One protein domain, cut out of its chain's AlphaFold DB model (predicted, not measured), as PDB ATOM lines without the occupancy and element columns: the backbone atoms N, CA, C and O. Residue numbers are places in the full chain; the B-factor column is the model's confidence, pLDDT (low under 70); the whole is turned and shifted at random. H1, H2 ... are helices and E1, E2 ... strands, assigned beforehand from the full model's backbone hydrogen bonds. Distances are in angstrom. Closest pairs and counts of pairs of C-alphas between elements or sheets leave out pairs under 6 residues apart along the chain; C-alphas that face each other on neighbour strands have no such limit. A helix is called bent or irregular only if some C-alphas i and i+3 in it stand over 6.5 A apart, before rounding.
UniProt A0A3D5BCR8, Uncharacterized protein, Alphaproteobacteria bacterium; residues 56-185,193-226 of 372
ATOM      1  N   PRO A  56      85.741 -30.181  93.401       93.38
ATOM      2  CA  PRO A  56      84.637 -29.395  93.931       93.38
ATOM      3  C   PRO A  56      85.164 -28.170  94.685       93.38
ATOM      4  O   PRO A  56      85.926 -28.303  95.646       93.38
ATOM      5  N   ALA A  57      84.697 -26.982  94.308       91.94
ATOM      6  CA  ALA A  57      85.172 -25.711  94.844       91.94
ATOM      7  C   ALA A  57      85.032 -25.611  96.371       91.94
ATOM      8  O   ALA A  57      85.877 -25.031  97.045       91.94
ATOM      9  N   LYS A  58      83.996 -26.245  96.941       90.81
ATOM     10  CA  LYS A  58      83.765 -26.309  98.394       90.81
ATOM     11  C   LYS A  58      84.957 -26.883  99.174       90.81
ATOM     12  O   LYS A  58      85.119 -26.545 100.341       90.81
ATOM     13  N   LEU A  59      85.729 -27.785  98.567       87.00
ATOM     14  CA  LEU A  59      86.782 -28.539  99.254       87.00
ATOM     15  C   LEU A  59      88.148 -27.860  99.182       87.00
ATOM     16  O   LEU A  59      88.965 -28.056 100.077       87.00
ATOM     17  N   SER A  60      88.406 -27.098  98.122       82.62
ATOM     18  CA  SER A  60      89.756 -26.636  97.784       82.62
ATOM     19  C   SER A  60      89.867 -25.132  97.546       82.62
ATOM     20  O   SER A  60      90.982 -24.634  97.410       82.62
ATOM     21  N   MET A  61      88.751 -24.398  97.486       88.00
ATOM     22  CA  MET A  61      88.746 -23.001  97.050       88.00
ATOM     23  C   MET A  61      87.913 -22.108  97.967       88.00
ATOM     24  O   MET A  61      86.858 -22.495  98.468       88.00
ATOM     25  N   SER A  62      88.381 -20.875  98.170       90.88
ATOM     26  CA  SER A  62      87.606 -19.837  98.848       90.88
ATOM     27  C   SER A  62      86.657 -19.133  97.878       90.88
ATOM     28  O   SER A  62      86.813 -19.185  96.656       90.88
ATOM     29  N   LYS A  63      85.664 -18.431  98.429       90.94
ATOM     30  CA  LYS A  63      84.755 -17.584  97.650       90.94
ATOM     31  C   LYS A  63      85.530 -16.499  96.893       90.94
ATOM     32  O   LYS A  63      85.240 -16.219  95.735       90.94
ATOM     33  N   GLU A  64      86.504 -15.899  97.566       89.50
ATOM     34  CA  GLU A  64      87.360 -14.830  97.059       89.50
ATOM     35  C   GLU A  64      88.240 -15.340  95.917       89.50
ATOM     36  O   GLU A  64      88.391 -14.660  94.908       89.50
ATOM     37  N   TYR A  65      88.752 -16.568  96.039       90.50
ATOM     38  CA  TYR A  65      89.533 -17.202  94.986       90.50
ATOM     39  C   TYR A  65      88.720 -17.380  93.699       90.50
ATOM     40  O   TYR A  65      89.186 -17.004  92.627       90.50
ATOM     41  N   ILE A  66      87.492 -17.901  93.803       91.75
ATOM     42  CA  ILE A  66      86.589 -18.065  92.653       91.75
ATOM     43  C   ILE A  66      86.272 -16.709  92.022       91.75
ATOM     44  O   ILE A  66      86.339 -16.565  90.807       91.75
ATOM     45  N   TYR A  67      85.947 -15.714  92.851       92.00
ATOM     46  CA  TYR A  67      85.637 -14.365  92.388       92.00
ATOM     47  C   TYR A  67      86.801 -13.746  91.606       92.00
ATOM     48  O   TYR A  67      86.604 -13.299  90.480       92.00
ATOM     49  N   ASN A  68      88.012 -13.775  92.168       89.69
ATOM     50  CA  ASN A  68      89.199 -13.229  91.510       89.69
ATOM     51  C   ASN A  68      89.549 -14.015  90.240       89.69
ATOM     52  O   ASN A  68      89.908 -13.420  89.233       89.69
ATOM     53  N   SER A  69      89.404 -15.343  90.261       90.62
ATOM     54  CA  SER A  69      89.684 -16.180  89.088       90.62
ATOM     55  C   SER A  69      88.721 -15.882  87.938       90.62
ATOM     56  O   SER A  69      89.158 -15.740  86.802       90.62
ATOM     57  N   LEU A  70      87.422 -15.735  88.231       92.31
ATOM     58  CA  LEU A  70      86.425 -15.328  87.238       92.31
ATOM     59  C   LEU A  70      86.684 -13.912  86.728       92.31
ATOM     60  O   LEU A  70      86.570 -13.687  85.531       92.31
ATOM     61  N   MET A  71      87.054 -12.979  87.610       91.25
ATOM     62  CA  MET A  71      87.410 -11.619  87.207       91.25
ATOM     63  C   MET A  71      88.543 -11.628  86.188       91.25
ATOM     64  O   MET A  71      88.362 -11.128  85.086       91.25
ATOM     65  N   HIS A  72      89.672 -12.256  86.520       89.50
ATOM     66  CA  HIS A  72      90.820 -12.305  85.617       89.50
ATOM     67  C   HIS A  72      90.493 -13.001  84.301       89.50
ATOM     68  O   HIS A  72      90.842 -12.486  83.242       89.50
ATOM     69  N   LEU A  73      89.776 -14.126  84.358       91.50
ATOM     70  CA  LEU A  73      89.361 -14.853  83.166       91.50
ATOM     71  C   LEU A  73      88.492 -13.980  82.242       91.50
ATOM     72  O   LEU A  73      88.673 -13.992  81.026       91.50
ATOM     73  N   LEU A  74      87.557 -13.212  82.807       93.00
ATOM     74  CA  LEU A  74      86.667 -12.336  82.042       93.00
ATOM     75  C   LEU A  74      87.405 -11.096  81.519       93.00
ATOM     76  O   LEU A  74      87.243 -10.757  80.352       93.00
ATOM     77  N   GLU A  75      88.257 -10.462  82.330       90.81
ATOM     78  CA  GLU A  75      89.081  -9.310  81.925       90.81
ATOM     79  C   GLU A  75      90.044  -9.664  80.783       90.81
ATOM     80  O   GLU A  75      90.174  -8.906  79.824       90.81
ATOM     81  N   GLN A  76      90.671 -10.844  80.827       90.19
ATOM     82  CA  GLN A  76      91.539 -11.338  79.749       90.19
ATOM     83  C   GLN A  76      90.787 -11.624  78.444       90.19
ATOM     84  O   GLN A  76      91.405 -11.754  77.387       90.19
ATOM     85  N   ASN A  77      89.460 -11.726  78.510       91.69
ATOM     86  CA  ASN A  77      88.579 -11.917  77.366       91.69
ATOM     87  C   ASN A  77      87.716 -10.677  77.083       91.69
ATOM     88  O   ASN A  77      86.752 -10.765  76.322       91.69
ATOM     89  N   ALA A  78      88.052  -9.519  77.660       91.56
ATOM     90  CA  ALA A  78      87.398  -8.266  77.318       91.56
ATOM     91  C   ALA A  78      87.623  -7.931  75.833       91.56
ATOM     92  O   ALA A  78      88.707  -8.117  75.284       91.56
ATOM     93  N   HIS A  79      86.571  -7.435  75.189       92.44
ATOM     94  CA  HIS A  79      86.460  -7.158  73.754       92.44
ATOM     95  C   HIS A  79      86.651  -8.375  72.837       92.44
ATOM     96  O   HIS A  79      86.815  -8.217  71.628       92.44
ATOM     97  N   GLU A  80      86.604  -9.588  73.389       94.00
ATOM     98  CA  GLU A  80      86.696 -10.828  72.626       94.00
ATOM     99  C   GLU A  80      85.351 -11.560  72.595       94.00
ATOM    100  O   GLU A  80      84.467 -11.379  73.441       94.00
ATOM    101  N   LYS A  81      85.191 -12.407  71.574       94.06
ATOM    102  CA  LYS A  81      84.015 -13.265  71.417       94.06
ATOM    103  C   LYS A  81      84.212 -14.582  72.155       94.06
ATOM    104  O   LYS A  81      85.140 -15.329  71.850       94.06
ATOM    105  N   ALA A  82      83.291 -14.893  73.057       95.00
ATOM    106  CA  ALA A  82      83.110 -16.221  73.612       95.00
ATOM    107  C   ALA A  82      82.091 -16.997  72.770       95.00
ATOM    108  O   ALA A  82      81.025 -16.478  72.434       95.00
ATOM    109  N   LEU A  83      82.398 -18.246  72.437       95.62
ATOM    110  CA  LEU A  83      81.451 -19.123  71.748       95.62
ATOM    111  C   LEU A  83      80.479 -19.729  72.760       95.62
ATOM    112  O   LEU A  83      80.867 -20.035  73.888       95.62
ATOM    113  N   ILE A  84      79.229 -19.915  72.351       96.31
ATOM    114  CA  ILE A  84      78.182 -20.544  73.155       96.31
ATOM    115  C   ILE A  84      77.841 -21.887  72.527       96.31
ATOM    116  O   ILE A  84      77.546 -21.953  71.338       96.31
ATOM    117  N   CYS A  85      77.819 -22.941  73.334       95.88
ATOM    118  CA  CYS A  85      77.391 -24.263  72.895       95.88
ATOM    119  C   CYS A  85      76.323 -24.837  73.836       95.88
ATOM    120  O   CYS A  85      76.327 -24.564  75.042       95.88
ATOM    121  N   GLN A  86      75.418 -25.659  73.300       95.94
ATOM    122  CA  GLN A  86      74.609 -26.552  74.126       95.94
ATOM    123  C   GLN A  86      75.508 -27.696  74.592       95.94
ATOM    124  O   GLN A  86      76.283 -28.221  73.793       95.94
ATOM    125  N   ALA A  87      75.422 -28.084  75.861       95.12
ATOM    126  CA  ALA A  87      76.310 -29.093  76.430       95.12
ATOM    127  C   ALA A  87      75.564 -30.088  77.322       95.12
ATOM    128  O   ALA A  87      74.472 -29.804  77.816       95.12
ATOM    129  N   ASP A  88      76.170 -31.256  77.532       92.25
ATOM    130  CA  ASP A  88      75.687 -32.232  78.509       92.25
ATOM    131  C   ASP A  88      76.156 -31.846  79.930       92.25
ATOM    132  O   ASP A  88      77.353 -31.624  80.132       92.25
ATOM    133  N   PRO A  89      75.250 -31.766  80.923       91.62
ATOM    134  CA  PRO A  89      75.585 -31.326  82.278       91.62
ATOM    135  C   PRO A  89      76.435 -32.319  83.079       91.62
ATOM    136  O   PRO A  89      76.987 -31.940  84.108       91.62
ATOM    137  N   PHE A  90      76.517 -33.588  82.670       89.06
ATOM    138  CA  PHE A  90      77.301 -34.607  83.370       89.06
ATOM    139  C   PHE A  90      78.712 -34.724  82.806       89.06
ATOM    140  O   PHE A  90      79.654 -34.964  83.560       89.06
ATOM    141  N   THR A  91      78.862 -34.590  81.485       90.25
ATOM    142  CA  THR A  91      80.175 -34.694  80.836       90.25
ATOM    143  C   THR A  91      80.845 -33.342  80.618       90.25
ATOM    144  O   THR A  91      82.045 -33.324  80.368       90.25
ATOM    145  N   HIS A  92      80.099 -32.232  80.685       90.50
ATOM    146  CA  HIS A  92      80.568 -30.881  80.344       90.50
ATOM    147  C   HIS A  92      81.193 -30.821  78.939       90.50
ATOM    148  O   HIS A  92      82.248 -30.231  78.721       90.50
ATOM    149  N   VAL A  93      80.544 -31.484  77.975       91.06
ATOM    150  CA  VAL A  93      80.976 -31.519  76.570       91.06
ATOM    151  C   VAL A  93      79.900 -30.875  75.707       91.06
ATOM    152  O   VAL A  93      78.719 -31.206  75.842       91.06
ATOM    153  N   CYS A  94      80.314 -29.978  74.811       93.00
ATOM    154  CA  CYS A  94      79.436 -29.377  73.814       93.00
ATOM    155  C   CYS A  94      78.835 -30.455  72.899       93.00
ATOM    156  O   CYS A  94      79.560 -31.239  72.287       93.00
ATOM    157  N   THR A  95      77.511 -30.472  72.787       93.38
ATOM    158  CA  THR A  95      76.758 -31.323  71.862       93.38
ATOM    159  C   THR A  95      76.393 -30.584  70.577       93.38
ATOM    160  O   THR A  95      76.280 -31.208  69.529       93.38
ATOM    161  N   GLU A  96      76.196 -29.263  70.659       93.50
ATOM    162  CA  GLU A  96      75.851 -28.389  69.532       93.50
ATOM    163  C   GLU A  96      76.545 -27.031  69.697       93.50
ATOM    164  O   GLU A  96      76.569 -26.496  70.802       93.50
ATOM    165  N   ASP A  97      77.051 -26.435  68.612       93.50
ATOM    166  CA  ASP A  97      77.798 -25.157  68.624       93.50
ATOM    167  C   ASP A  97      76.907 -23.903  68.746       93.50
ATOM    168  O   ASP A  97      77.303 -22.794  68.384       93.50
ATOM    169  N   TYR A  98      75.661 -24.083  69.178       94.44
ATOM    170  CA  TYR A  98      74.695 -23.018  69.406       94.44
ATOM    171  C   TYR A  98      73.587 -23.499  70.345       94.44
ATOM    172  O   TYR A  98      73.393 -24.695  70.561       94.44
ATOM    173  N   LEU A  99      72.820 -22.557  70.888       95.88
ATOM    174  CA  LEU A  99      71.577 -22.839  71.600       95.88
ATOM    175  C   LEU A  99      70.394 -22.649  70.677       95.88
ATOM    176  O   LEU A  99      70.322 -21.642  69.983       95.88
ATOM    177  N   THR A 100      69.425 -23.557  70.755       95.62
ATOM    178  CA  THR A 100      68.136 -23.412  70.071       95.62
ATOM    179  C   THR A 100      67.031 -23.129  71.081       95.62
ATOM    180  O   THR A 100      66.809 -23.906  72.017       95.62
ATOM    181  N   LEU A 101      66.317 -22.023  70.877       95.62
ATOM    182  CA  LEU A 101      65.222 -21.560  71.723       95.62
ATOM    183  C   LEU A 101      63.927 -21.509  70.896       95.62
ATOM    184  O   LEU A 101      63.869 -20.746  69.928       95.62
ATOM    185  N   PRO A 102      62.883 -22.277  71.258       95.88
ATOM    186  CA  PRO A 102      61.588 -22.160  70.608       95.88
ATOM    187  C   PRO A 102      60.942 -20.833  71.013       95.88
ATOM    188  O   PRO A 102      60.772 -20.533  72.201       95.88
ATOM    189  N   ILE A 103      60.589 -20.030  70.015       95.75
ATOM    190  CA  ILE A 103      59.957 -18.727  70.199       95.75
ATOM    191  C   ILE A 103      58.782 -18.562  69.236       95.75
ATOM    192  O   ILE A 103      58.662 -19.258  68.231       95.75
ATOM    193  N   THR A 104      57.928 -17.590  69.514       95.25
ATOM    194  CA  THR A 104      56.915 -17.108  68.578       95.25
ATOM    195  C   THR A 104      57.197 -15.644  68.306       95.25
ATOM    196  O   THR A 104      57.283 -14.851  69.241       95.25
ATOM    197  N   VAL A 105      57.337 -15.279  67.034       93.19
ATOM    198  CA  VAL A 105      57.539 -13.896  66.590       93.19
ATOM    199  C   VAL A 105      56.229 -13.406  65.977       93.19
ATOM    200  O   VAL A 105      55.823 -13.842  64.899       93.19
ATOM    201  N   GLY A 106      55.523 -12.528  66.689       89.12
ATOM    202  CA  GLY A 106      54.152 -12.149  66.366       89.12
ATOM    203  C   GLY A 106      53.206 -13.345  66.493       89.12
ATOM    204  O   GLY A 106      52.888 -13.777  67.598       89.12
ATOM    205  N   VAL A 107      52.764 -13.876  65.352       88.81
ATOM    206  CA  VAL A 107      51.896 -15.067  65.262       88.81
ATOM    207  C   VAL A 107      52.621 -16.297  64.711       88.81
ATOM    208  O   VAL A 107      52.025 -17.367  64.620       88.81
ATOM    209  N   THR A 108      53.893 -16.156  64.332       92.44
ATOM    210  CA  THR A 108      54.642 -17.189  63.612       92.44
ATOM    211  C   THR A 108      55.615 -17.900  64.555       92.44
ATOM    212  O   THR A 108      56.506 -17.242  65.101       92.44
ATOM    213  N   PRO A 109      55.495 -19.227  64.741       94.50
ATOM    214  CA  PRO A 109      56.496 -20.017  65.451       94.50
ATOM    215  C   PRO A 109      57.852 -19.969  64.739       94.50
ATOM    216  O   PRO A 109      57.921 -20.009  63.509       94.50
ATOM    217  N   ALA A 110      58.933 -19.889  65.506       94.94
ATOM    218  CA  ALA A 110      60.300 -19.824  65.009       94.94
ATOM    219  C   ALA A 110      61.285 -20.425  66.025       94.94
ATOM    220  O   ALA A 110      60.958 -20.633  67.192       94.94
ATOM    221  N   ASN A 111      62.518 -20.649  65.579       95.88
ATOM    222  CA  ASN A 111      63.637 -20.963  66.459       95.88
ATOM    223  C   ASN A 111      64.615 -19.791  66.467       95.88
ATOM    224  O   ASN A 111      64.993 -19.283  65.406       95.88
ATOM    225  N   MET A 112      65.009 -19.373  67.666       95.56
ATOM    226  CA  MET A 112      66.100 -18.434  67.883       95.56
ATOM    227  C   MET A 112      67.375 -19.198  68.215       95.56
ATOM    228  O   MET A 112      67.344 -20.131  69.018       95.56
ATOM    229  N   TYR A 113      68.479 -18.772  67.613       96.38
ATOM    230  CA  TYR A 113      69.801 -19.348  67.778       96.38
ATOM    231  C   TYR A 113      70.741 -18.355  68.460       96.38
ATOM    232  O   TYR A 113      70.769 -17.181  68.078       96.38
ATOM    233  N   LEU A 114      71.497 -18.831  69.451       95.62
ATOM    234  CA  LEU A 114      72.608 -18.103  70.077       95.62
ATOM    235  C   LEU A 114      73.893 -18.895  69.879       95.62
ATOM    236  O   LEU A 114      73.961 -20.042  70.312       95.62
ATOM    237  N   ASN A 115      74.894 -18.285  69.262       91.69
ATOM    238  CA  ASN A 115      76.144 -18.949  68.879       91.69
ATOM    239  C   ASN A 115      77.382 -18.300  69.517       91.69
ATOM    240  O   ASN A 115      78.372 -18.976  69.779       91.69
ATOM    241  N   ASP A 116      77.338 -16.995  69.781       95.50
ATOM    242  CA  ASP A 116      78.433 -16.277  70.426       95.50
ATOM    243  C   ASP A 116      77.931 -15.160  71.342       95.50
ATOM    244  O   ASP A 116      76.788 -14.706  71.252       95.50
ATOM    245  N   VAL A 117      78.803 -14.726  72.243       95.88
ATOM    246  CA  VAL A 117      78.645 -13.509  73.032       95.88
ATOM    247  C   VAL A 117      79.963 -12.756  73.049       95.88
ATOM    248  O   VAL A 117      81.019 -13.316  73.323       95.88
ATOM    249  N   GLU A 118      79.911 -11.471  72.747       95.50
ATOM    250  CA  GLU A 118      81.061 -10.580  72.821       95.50
ATOM    251  C   GLU A 118      81.070  -9.865  74.175       95.50
ATOM    252  O   GLU A 118      80.078  -9.240  74.569       95.50
ATOM    253  N   LEU A 119      82.189  -9.961  74.895       93.62
ATOM    254  CA  LEU A 119      82.377  -9.322  76.198       93.62
ATOM    255  C   LEU A 119      82.821  -7.876  75.976       93.62
ATOM    256  O   LEU A 119      84.002  -7.562  76.007       93.62
ATOM    257  N   THR A 120      81.882  -6.976  75.710       91.12
ATOM    258  CA  THR A 120      82.210  -5.591  75.328       91.12
ATOM    259  C   THR A 120      82.842  -4.762  76.442       91.12
ATOM    260  O   THR A 120      83.573  -3.828  76.130       91.12
ATOM    261  N   ASP A 121      82.563  -5.073  77.708       88.56
ATOM    262  CA  ASP A 121      83.181  -4.421  78.864       88.56
ATOM    263  C   ASP A 121      83.110  -5.343  80.088       88.56
ATOM    264  O   ASP A 121      82.139  -6.093  80.255       88.56
ATOM    265  N   VAL A 122      84.131  -5.268  80.938       88.38
ATOM    266  CA  VAL A 122      84.252  -6.014  82.195       88.38
ATOM    267  C   VAL A 122      84.707  -5.030  83.257       88.38
ATOM    268  O   VAL A 122      85.770  -4.425  83.144       88.38
ATOM    269  N   SER A 123      83.896  -4.845  84.293       85.00
ATOM    270  CA  SER A 123      84.199  -3.886  85.350       85.00
ATOM    271  C   SER A 123      83.811  -4.406  86.727       85.00
ATOM    272  O   SER A 123      82.982  -5.302  86.891       85.00
ATOM    273  N   VAL A 124      84.439  -3.831  87.751       78.88
ATOM    274  CA  VAL A 124      84.196  -4.194  89.146       78.88
ATOM    275  C   VAL A 124      83.296  -3.151  89.785       78.88
ATOM    276  O   VAL A 124      83.664  -1.979  89.898       78.88
ATOM    277  N   ALA A 125      82.136  -3.565  90.287       67.38
ATOM    278  CA  ALA A 125      81.329  -2.676  91.103       67.38
ATOM    279  C   ALA A 125      82.022  -2.451  92.461       67.38
ATOM    280  O   ALA A 125      82.006  -3.313  93.333       67.38
ATOM    281  N   LEU A 126      82.581  -1.257  92.688       56.25
ATOM    282  CA  LEU A 126      83.355  -0.889  93.893       56.25
ATOM    283  C   LEU A 126      82.676  -1.227  95.242       56.25
ATOM    284  O   LEU A 126      83.357  -1.406  96.246       56.25
ATOM    285  N   ASN A 127      81.343  -1.340  95.269       61.16
ATOM    286  CA  ASN A 127      80.546  -1.594  96.476       61.16
ATOM    287  C   ASN A 127      79.728  -2.896  96.438       61.16
ATOM    288  O   ASN A 127      79.018  -3.207  97.396       61.16
ATOM    289  N   ARG A 128      79.775  -3.652  95.339       58.69
ATOM    290  CA  ARG A 128      79.026  -4.901  95.179       58.69
ATOM    291  C   ARG A 128      80.049  -5.963  94.824       58.69
ATOM    292  O   ARG A 128      80.816  -5.783  93.899       58.69
ATOM    293  N   ARG A 129      80.098  -7.058  95.581       73.50
ATOM    294  CA  ARG A 129      80.969  -8.216  95.304       73.50
ATOM    295  C   ARG A 129      80.477  -8.968  94.052       73.50
ATOM    296  O   ARG A 129      80.154 -10.153  94.130       73.50
ATOM    297  N   SER A 130      80.309  -8.240  92.955       86.00
ATOM    298  CA  SER A 130      79.773  -8.654  91.671       86.00
ATOM    299  C   SER A 130      80.640  -8.097  90.554       86.00
ATOM    300  O   SER A 130      81.203  -7.007  90.675       86.00
ATOM    301  N   ILE A 131      80.720  -8.863  89.477       91.31
ATOM    302  CA  ILE A 131      81.418  -8.478  88.255       91.31
ATOM    303  C   ILE A 131      80.360  -7.943  87.303       91.31
ATOM    304  O   ILE A 131      79.400  -8.654  86.990       91.31
ATOM    305  N   ASP A 132      80.521  -6.697  86.886       92.25
ATOM    306  CA  ASP A 132      79.620  -6.037  85.958       92.25
ATOM    307  C   ASP A 132      80.130  -6.312  84.542       92.25
ATOM    308  O   ASP A 132      81.264  -5.981  84.196       92.25
ATOM    309  N   LEU A 133      79.287  -6.940  83.727       93.38
ATOM    310  CA  LEU A 133      79.596  -7.309  82.353       93.38
ATOM    311  C   LEU A 133      78.657  -6.592  81.393       93.38
ATOM    312  O   LEU A 133      77.451  -6.476  81.637       93.38
ATOM    313  N   LEU A 134      79.208  -6.161  80.263       94.94
ATOM    314  CA  LEU A 134      78.425  -5.722  79.121       94.94
ATOM    315  C   LEU A 134      78.554  -6.770  78.012       94.94
ATOM    316  O   LEU A 134      79.609  -6.909  77.397       94.94
ATOM    317  N   LEU A 135      77.484  -7.526  77.775       95.38
ATOM    318  CA  LEU A 135      77.475  -8.682  76.881       95.38
ATOM    319  C   LEU A 135      76.686  -8.388  75.605       95.38
ATOM    320  O   LEU A 135      75.521  -7.995  75.658       95.38
ATOM    321  N   ASN A 136      77.289  -8.603  74.441       95.56
ATOM    322  CA  ASN A 136      76.617  -8.472  73.153       95.56
ATOM    323  C   ASN A 136      76.395  -9.862  72.543       95.56
ATOM    324  O   ASN A 136      77.318 -10.476  72.015       95.56
ATOM    325  N   TYR A 137      75.171 -10.378  72.662       94.88
ATOM    326  CA  TYR A 137      74.818 -11.715  72.186       94.88
ATOM    327  C   TYR A 137      74.624 -11.746  70.664       94.88
ATOM    328  O   TYR A 137      73.824 -10.987  70.108       94.88
ATOM    329  N   GLY A 138      75.293 -12.690  70.005       94.25
ATOM    330  CA  GLY A 138      75.028 -13.089  68.629       94.25
ATOM    331  C   GLY A 138      73.711 -13.855  68.558       94.25
ATOM    332  O   GLY A 138      73.661 -15.055  68.811       94.25
ATOM    333  N   VAL A 139      72.624 -13.145  68.258       94.31
ATOM    334  CA  VAL A 139      71.277 -13.716  68.144       94.31
ATOM    335  C   VAL A 139      70.876 -13.795  66.677       94.31
ATOM    336  O   VAL A 139      71.059 -12.841  65.925       94.31
ATOM    337  N   SER A 140      70.249 -14.896  66.269       94.88
ATOM    338  CA  SER A 140      69.575 -14.989  64.971       94.88
ATOM    339  C   SER A 140      68.269 -15.774  65.067       94.88
ATOM    340  O   SER A 140      68.086 -16.583  65.968       94.88
ATOM    341  N   TYR A 141      67.325 -15.527  64.164       93.94
ATOM    342  CA  TYR A 141      66.087 -16.304  64.049       93.94
ATOM    343  C   TYR A 141      65.590 -16.240  62.600       93.94
ATOM    344  O   TYR A 141      65.660 -15.190  61.967       93.94
ATOM    345  N   ASN A 142      65.111 -17.357  62.041       89.19
ATOM    346  CA  ASN A 142      64.631 -17.438  60.647       89.19
ATOM    347  C   ASN A 142      65.578 -16.797  59.597       89.19
ATOM    348  O   ASN A 142      65.117 -16.192  58.630       89.19
ATOM    349  N   GLY A 143      66.898 -16.887  59.800       88.19
ATOM    350  CA  GLY A 143      67.911 -16.288  58.917       88.19
ATOM    351  C   GLY A 143      68.105 -14.771  59.062       88.19
ATOM    352  O   GLY A 143      68.852 -14.183  58.287       88.19
ATOM    353  N   GLN A 144      67.454 -14.130  60.036       91.12
ATOM    354  CA  GLN A 144      67.603 -12.707  60.349       91.12
ATOM    355  C   GLN A 144      68.388 -12.508  61.648       91.12
ATOM    356  O   GLN A 144      68.212 -13.256  62.612       91.12
ATOM    357  N   THR A 145      69.194 -11.450  61.701       94.19
ATOM    358  CA  THR A 145      69.924 -11.018  62.902       94.19
ATOM    359  C   THR A 145      69.252  -9.756  63.452       94.19
ATOM    360  O   THR A 145      69.377  -8.691  62.842       94.19
ATOM    361  N   PRO A 146      68.488  -9.836  64.559       93.81
ATOM    362  CA  PRO A 146      67.844  -8.665  65.136       93.81
ATOM    363  C   PRO A 146      68.879  -7.686  65.689       93.81
ATOM    364  O   PRO A 146      69.930  -8.072  66.196       93.81
ATOM    365  N   THR A 147      68.552  -6.395  65.669       93.75
ATOM    366  CA  THR A 147      69.373  -5.386  66.346       93.75
ATOM    367  C   THR A 147      69.070  -5.399  67.841       93.75
ATOM    368  O   THR A 147      67.980  -4.989  68.258       93.75
ATOM    369  N   CYS A 148      70.031  -5.848  68.644       94.88
ATOM    370  CA  CYS A 148      69.946  -5.894  70.101       94.88
ATOM    371  C   CYS A 148      70.812  -4.812  70.750       94.88
ATOM    372  O   CYS A 148      71.863  -4.439  70.233       94.88
ATOM    373  N   LYS A 149      70.363  -4.294  71.896       95.25
ATOM    374  CA  LYS A 149      71.238  -3.537  72.799       95.25
ATOM    375  C   LYS A 149      72.094  -4.518  73.609       95.25
ATOM    376  O   LYS A 149      71.561  -5.568  73.967       95.25
ATOM    377  N   PRO A 150      73.342  -4.163  73.965       94.94
ATOM    378  CA  PRO A 150      74.143  -4.978  74.870       94.94
ATOM    379  C   PRO A 150      73.427  -5.214  76.207       94.94
ATOM    380  O   PRO A 150      72.784  -4.310  76.757       94.94
ATOM    381  N   ALA A 151      73.534  -6.436  76.714       95.06
ATOM    382  CA  ALA A 151      73.012  -6.855  77.998       95.06
ATOM    383  C   ALA A 151      73.921  -6.374  79.124       95.06
ATOM    384  O   ALA A 151      75.132  -6.560  79.087       95.06
ATOM    385  N   LYS A 152      73.316  -5.740  80.130       94.38
ATOM    386  CA  LYS A 152      73.996  -5.404  81.382       94.38
ATOM    387  C   LYS A 152      73.811  -6.567  82.337       94.38
ATOM    388  O   LYS A 152      72.708  -6.746  82.870       94.38
ATOM    389  N   SER A 153      74.881  -7.320  82.521       93.56
ATOM    390  CA  SER A 153      74.894  -8.582  83.244       93.56
ATOM    391  C   SER A 153      75.723  -8.454  84.510       93.56
ATOM    392  O   SER A 153      76.679  -7.684  84.570       93.56
ATOM    393  N   LEU A 154      75.336  -9.193  85.541       93.31
ATOM    394  CA  LEU A 154      75.986  -9.173  86.843       93.31
ATOM    395  C   LEU A 154      76.347 -10.603  87.223       93.31
ATOM    396  O   LEU A 154      75.467 -11.458  87.316       93.31
ATOM    397  N   VAL A 155      77.633 -10.859  87.461       93.81
ATOM    398  CA  VAL A 155      78.101 -12.138  88.003       93.81
ATOM    399  C   VAL A 155      78.214 -12.021  89.513       93.81
ATOM    400  O   VAL A 155      78.996 -11.230  90.040       93.81
ATOM    401  N   TYR A 156      77.452 -12.840  90.222       91.12
ATOM    402  CA  TYR A 156      77.415 -12.923  91.670       91.12
ATOM    403  C   TYR A 156      78.025 -14.228  92.148       91.12
ATOM    404  O   TYR A 156      77.470 -15.302  91.927       91.12
ATOM    405  N   VAL A 157      79.104 -14.133  92.921       91.62
ATOM    406  CA  VAL A 157      79.611 -15.263  93.705       91.62
ATOM    407  C   VAL A 157      78.997 -15.156  95.103       91.62
ATOM    408  O   VAL A 157      79.493 -14.428  95.966       91.62
ATOM    409  N   LYS A 158      77.871 -15.834  95.360       88.75
ATOM    410  CA  LYS A 158      77.236 -15.815  96.694       88.75
ATOM    411  C   LYS A 158      78.054 -16.641  97.681       88.75
ATOM    412  O   LYS A 158      78.383 -16.148  98.761       88.75
ATOM    413  N   ASN A 159      78.438 -17.848  97.283       88.88
ATOM    414  CA  ASN A 159      79.330 -18.751  98.008       88.88
ATOM    415  C   ASN A 159      80.024 -19.698  97.006       88.88
ATOM    416  O   ASN A 159      79.811 -19.579  95.804       88.88
ATOM    417  N   THR A 160      80.833 -20.644  97.486       90.31
ATOM    418  CA  THR A 160      81.602 -21.573  96.633       90.31
ATOM    419  C   THR A 160      80.756 -22.589  95.855       90.31
ATOM    420  O   THR A 160      81.299 -23.332  95.051       90.31
ATOM    421  N   GLN A 161      79.444 -22.649  96.081       89.81
ATOM    422  CA  GLN A 161      78.500 -23.524  95.370       89.81
ATOM    423  C   GLN A 161      77.459 -22.730  94.568       89.81
ATOM    424  O   GLN A 161      76.670 -23.313  93.836       89.81
ATOM    425  N   ASN A 162      77.405 -21.411  94.744       91.06
ATOM    426  CA  ASN A 162      76.348 -20.569  94.211       91.06
ATOM    427  C   ASN A 162      76.980 -19.375  93.505       91.06
ATOM    428  O   ASN A 162      77.348 -18.376  94.136       91.06
ATOM    429  N   ILE A 163      77.104 -19.537  92.192       94.25
ATOM    430  CA  ILE A 163      77.631 -18.549  91.266       94.25
ATOM    431  C   ILE A 163      76.565 -18.339  90.196       94.25
ATOM    432  O   ILE A 163      76.106 -19.297  89.577       94.25
ATOM    433  N   VAL A 164      76.131 -17.096  90.012       94.06
ATOM    434  CA  VAL A 164      75.039 -16.761  89.090       94.06
ATOM    435  C   VAL A 164      75.438 -15.575  88.241       94.06
ATOM    436  O   VAL A 164      75.882 -14.569  88.781       94.06
ATOM    437  N   LEU A 165      75.229 -15.676  86.937       94.62
ATOM    438  CA  LEU A 165      75.203 -14.559  86.011       94.62
ATOM    439  C   LEU A 165      73.739 -14.230  85.706       94.62
ATOM    440  O   LEU A 165      72.963 -15.099  85.305       94.62
ATOM    441  N   GLU A 166      73.357 -12.979  85.934       92.56
ATOM    442  CA  GLU A 166      72.003 -12.478  85.701       92.56
ATOM    443  C   GLU A 166      72.028 -11.243  84.802       92.56
ATOM    444  O   GLU A 166      72.747 -10.281  85.074       92.56
ATOM    445  N   ASP A 167      71.198 -11.258  83.760       90.81
ATOM    446  CA  ASP A 167      70.968 -10.107  82.894       90.81
ATOM    447  C   ASP A 167      69.769  -9.301  83.413       90.81
ATOM    448  O   ASP A 167      68.682  -9.844  83.615       90.81
ATOM    449  N   ASN A 168      69.889  -7.970  83.483       86.12
ATOM    450  CA  ASN A 168      68.757  -7.084  83.829       86.12
ATOM    451  C   ASN A 168      67.646  -7.024  82.754       86.12
ATOM    452  O   ASN A 168      66.676  -6.272  82.882       86.12
ATOM    453  N   GLY A 169      67.780  -7.806  81.685       91.19
ATOM    454  CA  GLY A 169      66.954  -7.743  80.493       91.19
ATOM    455  C   GLY A 169      67.502  -6.751  79.470       91.19
ATOM    456  O   GLY A 169      67.798  -5.599  79.791       91.19
ATOM    457  N   TYR A 170      67.618  -7.189  78.220       94.88
ATOM    458  CA  TYR A 170      68.066  -6.358  77.105       94.88
ATOM    459  C   TYR A 170      67.055  -6.369  75.966       94.88
ATOM    460  O   TYR A 170      66.245  -7.281  75.827       94.88
ATOM    461  N   MET A 171      67.053  -5.297  75.175       95.62
ATOM    462  CA  MET A 171      66.022  -5.061  74.168       95.62
ATOM    463  C   MET A 171      66.536  -5.407  72.774       95.62
ATOM    464  O   MET A 171      67.554  -4.865  72.343       95.62
ATOM    465  N   CYS A 172      65.774  -6.221  72.050       95.31
ATOM    466  CA  CYS A 172      66.023  -6.617  70.673       95.31
ATOM    467  C   CYS A 172      64.864  -6.214  69.759       95.31
ATOM    468  O   CYS A 172      63.691  -6.481  70.038       95.31
ATOM    469  N   LYS A 173      65.190  -5.610  68.617       94.25
ATOM    470  CA  LYS A 173      64.236  -5.344  67.535       94.25
ATOM    471  C   LYS A 173      64.049  -6.603  66.696       94.25
ATOM    472  O   LYS A 173      64.700  -6.775  65.670       94.25
ATOM    473  N   MET A 174      63.173  -7.493  67.161       90.62
ATOM    474  CA  MET A 174      62.814  -8.721  66.436       90.62
ATOM    475  C   MET A 174      61.662  -8.515  65.447       90.62
ATOM    476  O   MET A 174      61.458  -9.327  64.565       90.62
ATOM    477  N   THR A 175      60.887  -7.438  65.568       88.62
ATOM    478  CA  THR A 175      59.850  -7.089  64.585       88.62
ATOM    479  C   THR A 175      59.853  -5.586  64.351       88.62
ATOM    480  O   THR A 175      60.451  -4.828  65.115       88.62
ATOM    481  N   THR A 176      59.137  -5.133  63.326       86.62
ATOM    482  CA  THR A 176      58.877  -3.703  63.102       86.62
ATOM    483  C   THR A 176      57.897  -3.107  64.118       86.62
ATOM    484  O   THR A 176      57.835  -1.890  64.259       86.62
ATOM    485  N   ILE A 177      57.145  -3.950  64.838       86.00
ATOM    486  CA  ILE A 177      56.000  -3.561  65.678       86.00
ATOM    487  C   ILE A 177      56.432  -3.233  67.121       86.00
ATOM    488  O   ILE A 177      55.668  -2.657  67.891       86.00
ATOM    489  N   GLY A 178      57.674  -3.534  67.503       89.00
ATOM    490  CA  GLY A 178      58.205  -3.139  68.802       89.00
ATOM    491  C   GLY A 178      59.475  -3.878  69.198       89.00
ATOM    492  O   GLY A 178      60.029  -4.678  68.443       89.00
ATOM    493  N   ASN A 179      59.915  -3.618  70.426       94.50
ATOM    494  CA  ASN A 179      61.083  -4.268  71.004       94.50
ATOM    495  C   ASN A 179      60.660  -5.481  71.835       94.50
ATOM    496  O   ASN A 179      59.701  -5.410  72.599       94.50
ATOM    497  N   THR A 180      61.413  -6.564  71.700       95.50
ATOM    498  CA  THR A 180      61.341  -7.738  72.570       95.50
ATOM    499  C   THR A 180      62.397  -7.602  73.655       95.50
ATOM    500  O   THR A 180      63.531  -7.232  73.358       95.50
ATOM    501  N   THR A 181      62.040  -7.887  74.898       96.50
ATOM    502  CA  THR A 181      62.974  -7.953  76.020       96.50
ATOM    503  C   THR A 181      63.423  -9.396  76.198       96.50
ATOM    504  O   THR A 181      62.584 -10.283  76.323       96.50
ATOM    505  N   ILE A 182      64.731  -9.628  76.229       95.56
ATOM    506  CA  ILE A 182      65.338 -10.934  76.492       95.56
ATOM    507  C   ILE A 182      65.984 -10.885  77.871       95.56
ATOM    508  O   ILE A 182      66.761  -9.973  78.151       95.56
ATOM    509  N   LYS A 183      65.646 -11.841  78.737       95.38
ATOM    510  CA  LYS A 183      66.247 -12.026  80.063       95.38
ATOM    511  C   LYS A 183      66.958 -13.373  80.108       95.38
ATOM    512  O   LYS A 183      66.394 -14.376  79.667       95.38
ATOM    513  N   THR A 184      68.151 -13.383  80.691       93.38
ATOM    514  CA  THR A 184      68.980 -14.577  80.864       93.38
ATOM    515  C   THR A 184      69.341 -14.725  82.333       93.38
ATOM    516  O   THR A 184      69.797 -13.768  82.961       93.38
ATOM    517  N   LEU A 185      69.170 -15.932  82.863       95.06
ATOM    518  CA  LEU A 185      69.826 -16.383  84.085       95.06
ATOM    519  C   LEU A 185      70.738 -17.553  83.753       95.06
ATOM    520  O   LEU A 185      70.339 -18.458  83.021       95.06
ATOM    521  N   LEU A 193      89.633 -23.063  84.279       92.31
ATOM    522  CA  LEU A 193      90.592 -21.963  84.198       92.31
ATOM    523  C   LEU A 193      91.739 -22.260  83.224       92.31
ATOM    524  O   LEU A 193      92.385 -21.324  82.758       92.31
ATOM    525  N   ASP A 194      91.988 -23.535  82.920       89.00
ATOM    526  CA  ASP A 194      93.081 -23.956  82.042       89.00
ATOM    527  C   ASP A 194      92.706 -23.813  80.566       89.00
ATOM    528  O   ASP A 194      93.575 -23.577  79.737       89.00
ATOM    529  N   TYR A 195      91.421 -23.963  80.242       89.44
ATOM    530  CA  TYR A 195      90.930 -23.904  78.862       89.44
ATOM    531  C   TYR A 195      89.886 -22.807  78.612       89.44
ATOM    532  O   TYR A 195      89.386 -22.685  77.494       89.44
ATOM    533  N   GLY A 196      89.542 -22.012  79.631       92.31
ATOM    534  CA  GLY A 196      88.611 -20.891  79.502       92.31
ATOM    535  C   GLY A 196      87.158 -21.319  79.272       92.31
ATOM    536  O   GLY A 196      86.432 -20.665  78.523       92.31
ATOM    537  N   PHE A 197      86.710 -22.412  79.896       94.38
ATOM    538  CA  PHE A 197      85.306 -22.828  79.821       94.38
ATOM    539  C   PHE A 197      84.518 -22.394  81.052       94.38
ATOM    540  O   PHE A 197      84.972 -22.541  82.184       94.38
ATOM    541  N   ILE A 198      83.293 -21.918  80.839       96.38
ATOM    542  CA  ILE A 198      82.334 -21.660  81.916       96.38
ATOM    543  C   ILE A 198      81.034 -22.375  81.565       96.38
ATOM    544  O   ILE A 198      80.350 -21.994  80.619       96.38
ATOM    545  N   GLY A 199      80.704 -23.418  82.320       96.06
ATOM    546  CA  GLY A 199      79.501 -24.225  82.162       96.06
ATOM    547  C   GLY A 199      78.467 -23.947  83.243       96.06
ATOM    548  O   GLY A 199      78.793 -23.580  84.377       96.06
ATOM    549  N   GLY A 200      77.202 -24.106  82.875       96.12
ATOM    550  CA  GLY A 200      76.110 -23.909  83.806       96.12
ATOM    551  C   GLY A 200      74.738 -24.180  83.215       96.12
ATOM    552  O   GLY A 200      74.536 -24.286  81.999       96.12
ATOM    553  N   TYR A 201      73.759 -24.242  84.106       96.25
ATOM    554  CA  TYR A 201      72.365 -24.243  83.699       96.25
ATOM    555  C   TYR A 201      71.991 -22.841  83.246       96.25
ATOM    556  O   TYR A 201      72.371 -21.860  83.878       96.25
ATOM    557  N   TYR A 202      71.233 -22.729  82.165       95.56
ATOM    558  CA  TYR A 202      70.706 -21.457  81.701       95.56
ATOM    559  C   TYR A 202      69.187 -21.474  81.681       95.56
ATOM    560  O   TYR A 202      68.540 -22.518  81.583       95.56
ATOM    561  N   SER A 203      68.622 -20.279  81.735       95.62
ATOM    562  CA  SER A 203      67.208 -20.020  81.557       95.62
ATOM    563  C   SER A 203      67.099 -18.695  80.804       95.62
ATOM    564  O   SER A 203      67.363 -17.632  81.365       95.62
ATOM    565  N   ILE A 204      66.763 -18.770  79.515       95.69
ATOM    566  CA  ILE A 204      66.588 -17.608  78.636       95.69
ATOM    567  C   ILE A 204      65.124 -17.505  78.254       95.69
ATOM    568  O   ILE A 204      64.525 -18.489  77.813       95.69
ATOM    569  N   GLY A 205      64.571 -16.300  78.326       95.12
ATOM    570  CA  GLY A 205      63.236 -16.069  77.811       95.12
ATOM    571  C   GLY A 205      62.990 -14.653  77.356       95.12
ATOM    572  O   GLY A 205      63.709 -13.707  77.680       95.12
ATOM    573  N   LEU A 206      61.969 -14.569  76.518       95.62
ATOM    574  CA  LEU A 206      61.635 -13.421  75.708       95.62
ATOM    575  C   LEU A 206      60.233 -12.947  76.069       95.62
ATOM    576  O   LEU A 206      59.317 -13.753  76.259       95.62
ATOM    577  N   SER A 207      60.052 -11.633  76.109       94.25
ATOM    578  CA  SER A 207      58.753 -11.000  76.300       94.25
ATOM    579  C   SER A 207      58.577  -9.792  75.381       94.25
ATOM    580  O   SER A 207      59.496  -8.999  75.175       94.25
ATOM    581  N   GLY A 208      57.376  -9.634  74.822       93.75
ATOM    582  CA  GLY A 208      57.046  -8.568  73.876       93.75
ATOM    583  C   GLY A 208      56.509  -9.122  72.551       93.75
ATOM    584  O   GLY A 208      55.818 -10.141  72.564       93.75
ATOM    585  N   PRO A 209      56.790  -8.461  71.409       92.88
ATOM    586  CA  PRO A 209      56.353  -8.916  70.087       92.88
ATOM    587  C   PRO A 209      56.883 -10.298  69.705       92.88
ATOM    588  O   PRO A 209      56.240 -10.992  68.923       92.88
ATOM    589  N   ALA A 210      58.037 -10.694  70.245       94.44
ATOM    590  CA  ALA A 210      58.449 -12.084  70.301       94.44
ATOM    591  C   ALA A 210      58.423 -12.579  71.752       94.44
ATOM    592  O   ALA A 210      58.764 -11.846  72.681       94.44
ATOM    593  N   TYR A 211      57.993 -13.821  71.945       94.94
ATOM    594  CA  TYR A 211      57.898 -14.445  73.262       94.94
ATOM    595  C   TYR A 211      58.242 -15.930  73.186       94.94
ATOM    596  O   TYR A 211      58.186 -16.543  72.121       94.94
ATOM    597  N   GLY A 212      58.612 -16.506  74.323       94.81
ATOM    598  CA  GLY A 212      59.075 -17.886  74.422       94.81
ATOM    599  C   GLY A 212      60.341 -17.965  75.256       94.81
ATOM    600  O   GLY A 212      60.666 -17.036  75.996       94.81
ATOM    601  N   GLY A 213      61.056 -19.072  75.142       94.19
ATOM    602  CA  GLY A 213      62.245 -19.301  75.944       94.19
ATOM    603  C   GLY A 213      62.534 -20.775  76.135       94.19
ATOM    604  O   GLY A 213      61.747 -21.650  75.767       94.19
ATOM    605  N   ARG A 214      63.690 -21.045  76.725       94.19
ATOM    606  CA  ARG A 214      64.117 -22.393  77.083       94.19
ATOM    607  C   ARG A 214      65.051 -22.322  78.274       94.19
ATOM    608  O   ARG A 214      65.772 -21.341  78.466       94.19
ATOM    609  N   SER A 215      65.086 -23.422  78.997       94.38
ATOM    610  CA  SER A 215      66.112 -23.698  79.987       94.38
ATOM    611  C   SER A 215      66.881 -24.945  79.565       94.38
ATOM    612  O   SER A 215      66.335 -25.824  78.894       94.38
ATOM    613  N   GLY A 216      68.150 -25.018  79.934       94.38
ATOM    614  CA  GLY A 216      69.024 -26.117  79.542       94.38
ATOM    615  C   GLY A 216      70.386 -25.995  80.195       94.38
ATOM    616  O   GLY A 216      70.531 -25.299  81.199       94.38
ATOM    617  N   TYR A 217      71.374 -26.661  79.613       95.62
ATOM    618  CA  TYR A 217      72.768 -26.554  80.016       95.62
ATOM    619  C   TYR A 217      73.589 -26.020  78.843       95.62
ATOM    620  O   TYR A 217      73.424 -26.469  77.704       95.62
ATOM    621  N   MET A 218      74.417 -25.015  79.112       95.88
ATOM    622  CA  MET A 218      75.260 -24.374  78.108       95.88
ATOM    623  C   MET A 218      76.661 -24.152  78.649       95.88
ATOM    624  O   MET A 218      76.870 -24.095  79.863       95.88
ATOM    625  N   MET A 219      77.606 -23.980  77.732       95.69
ATOM    626  CA  MET A 219      78.961 -23.574  78.070       95.69
ATOM    627  C   MET A 219      79.381 -22.374  77.233       95.69
ATOM    628  O   MET A 219      79.131 -22.319  76.029       95.69
ATOM    629  N   PHE A 220      80.051 -21.435  77.892       95.69
ATOM    630  CA  PHE A 220      80.874 -20.431  77.245       95.69
ATOM    631  C   PHE A 220      82.264 -21.008  77.022       95.69
ATOM    632  O   PHE A 220      82.873 -21.544  77.949       95.69
ATOM    633  N   LYS A 221      82.768 -20.862  75.803       94.31
ATOM    634  CA  LYS A 221      84.166 -21.083  75.459       94.31
ATOM    635  C   LYS A 221      84.810 -19.733  75.194       94.31
ATOM    636  O   LYS A 221      84.540 -19.104  74.170       94.31
ATOM    637  N   LEU A 222      85.635 -19.299  76.131       94.25
ATOM    638  CA  LEU A 222      86.419 -18.081  76.017       94.25
ATOM    639  C   LEU A 222      87.606 -18.317  75.075       94.25
ATOM    640  O   LEU A 222      88.019 -19.454  74.836       94.25
ATOM    641  N   LYS A 223      88.114 -17.238  74.478       89.19
ATOM    642  CA  LYS A 223      89.211 -17.311  73.505       89.19
ATOM    643  C   LYS A 223      90.556 -17.491  74.202       89.19
ATOM    644  O   LYS A 223      91.372 -18.288  73.749       89.19
ATOM    645  N   ASN A 224      90.754 -16.737  75.278       84.25
ATOM    646  CA  ASN A 224      91.945 -16.759  76.110       84.25
ATOM    647  C   ASN A 224      91.648 -17.558  77.387       84.25
ATOM    648  O   ASN A 224      90.556 -17.453  77.956       84.25
ATOM    649  N   ASP A 225      92.614 -18.356  77.826       75.56
ATOM    650  CA  ASP A 225      92.579 -19.060  79.103       75.56
ATOM    651  C   ASP A 225      92.982 -18.128  80.260       75.56
ATOM    652  O   ASP A 225      93.492 -17.026  80.053       75.56
ATOM    653  N   ALA A 226      92.730 -18.567  81.498       60.34
ATOM    654  CA  ALA A 226      93.182 -17.867  82.702       60.34
ATOM    655  C   ALA A 226      94.529 -18.392  83.216       60.34
ATOM    656  O   ALA A 226      94.913 -18.099  84.353       60.34
TER     657      ALA A 226
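Overview. This is residues 56 to 185 and 193 to 226 of the 372 residues of an uncharacterized protein of Alphaproteobacteria bacterium (UniProt A0A3D5BCR8). Antiparallel strands, E1 and E3 to E11, curl round into a nearly closed, irregular barrel, its seam lying where E7 comes beside E9. Helix H2 lies over E6 at one end, with the short H1 beyond it, and E2 folds back on E1 as a hairpin at one side. The printed part has 164 residues, with two named helices followed by eleven named strands; it is mostly strand, and the strands form one branched, strongly twisted sheet. It is compact, with a radius of gyration of the C-alphas of 16.0 A and spans of 51 by 36 by 24 A.

Arrangement. H1, residues 57 to 60, is only just apart from H2, residues 63 to 75, at 8.1 A. H2 is on the sheet at a height of 7.7 A, over E6, residues 151 to 159, and along it at 14 degrees on the local plane; their closest C-alphas, Lys 63 and Asn 159, are 5.6 A apart. Every O i to N i+4 pair in H2 is within hydrogen-bond range; H1 is too short for one. On one side of E1, residues 81 to 88, are E2, residues 93 to 96, with N 86 and O 96 at 2.9 A, and E4, residues 108 to 124, with N 82 and O 117 at 2.8 A. On its other side is E11, residues 210 to 221, with N 83 and O 221 at 2.9 A. A meander, each strand the antiparallel neighbour of the one before, runs through E3, residues 99 to 105, E4, E5, residues 130 to 141, E6 and E7, residues 162 to 167. Its N and O pairs include N 101 and O 112 at 2.8 A, N 134 and O 121 at 2.9 A, N 133 and O 153 at 2.8 A, and N 156 and O 164 at 2.7 A. E7 runs on into E8, residues 170 to 175, at 46 degrees. E8 and E9, residues 178 to 185, form a hairpin, with N 172 and O 180 at 2.8 A. E10, residues 197 to 207, has E9 on one side, with N 183 and O 205 at 2.9 A, and E11 on the other, with N 202 and O 216 at 2.8 A. E3 is also beside E11, with N 104 and O 211 at 2.8 A. The closest C-alphas of E7 and E9, Glu 166 and Leu 185, are 4.8 A apart.

Along the chain. H1 begins at C-alpha 57, (85.172, -25.711, 94.844), and H2 is 18.3 A long. E4, 41.2 A, bends by 62 degrees at residue 121; E5 is 31.8 A long. E10, 29.3 A, bends by 66 degrees at residue 200, and E11, 27.7 A, by 83 degrees at residue 216, ending at C-alpha 221, (84.166, -21.083, 75.459).

Size, cuts and confidence. The C-alphas farthest apart, those of Ser 60 and Ile 177, are 52.0 A apart. Residues 186 to 192 are not printed, and C-alphas 185 and 193 are 21.5 A apart across this cut. Of the links printed whole, none is long. Confidence is under 70 at residues 125 to 128 and 226.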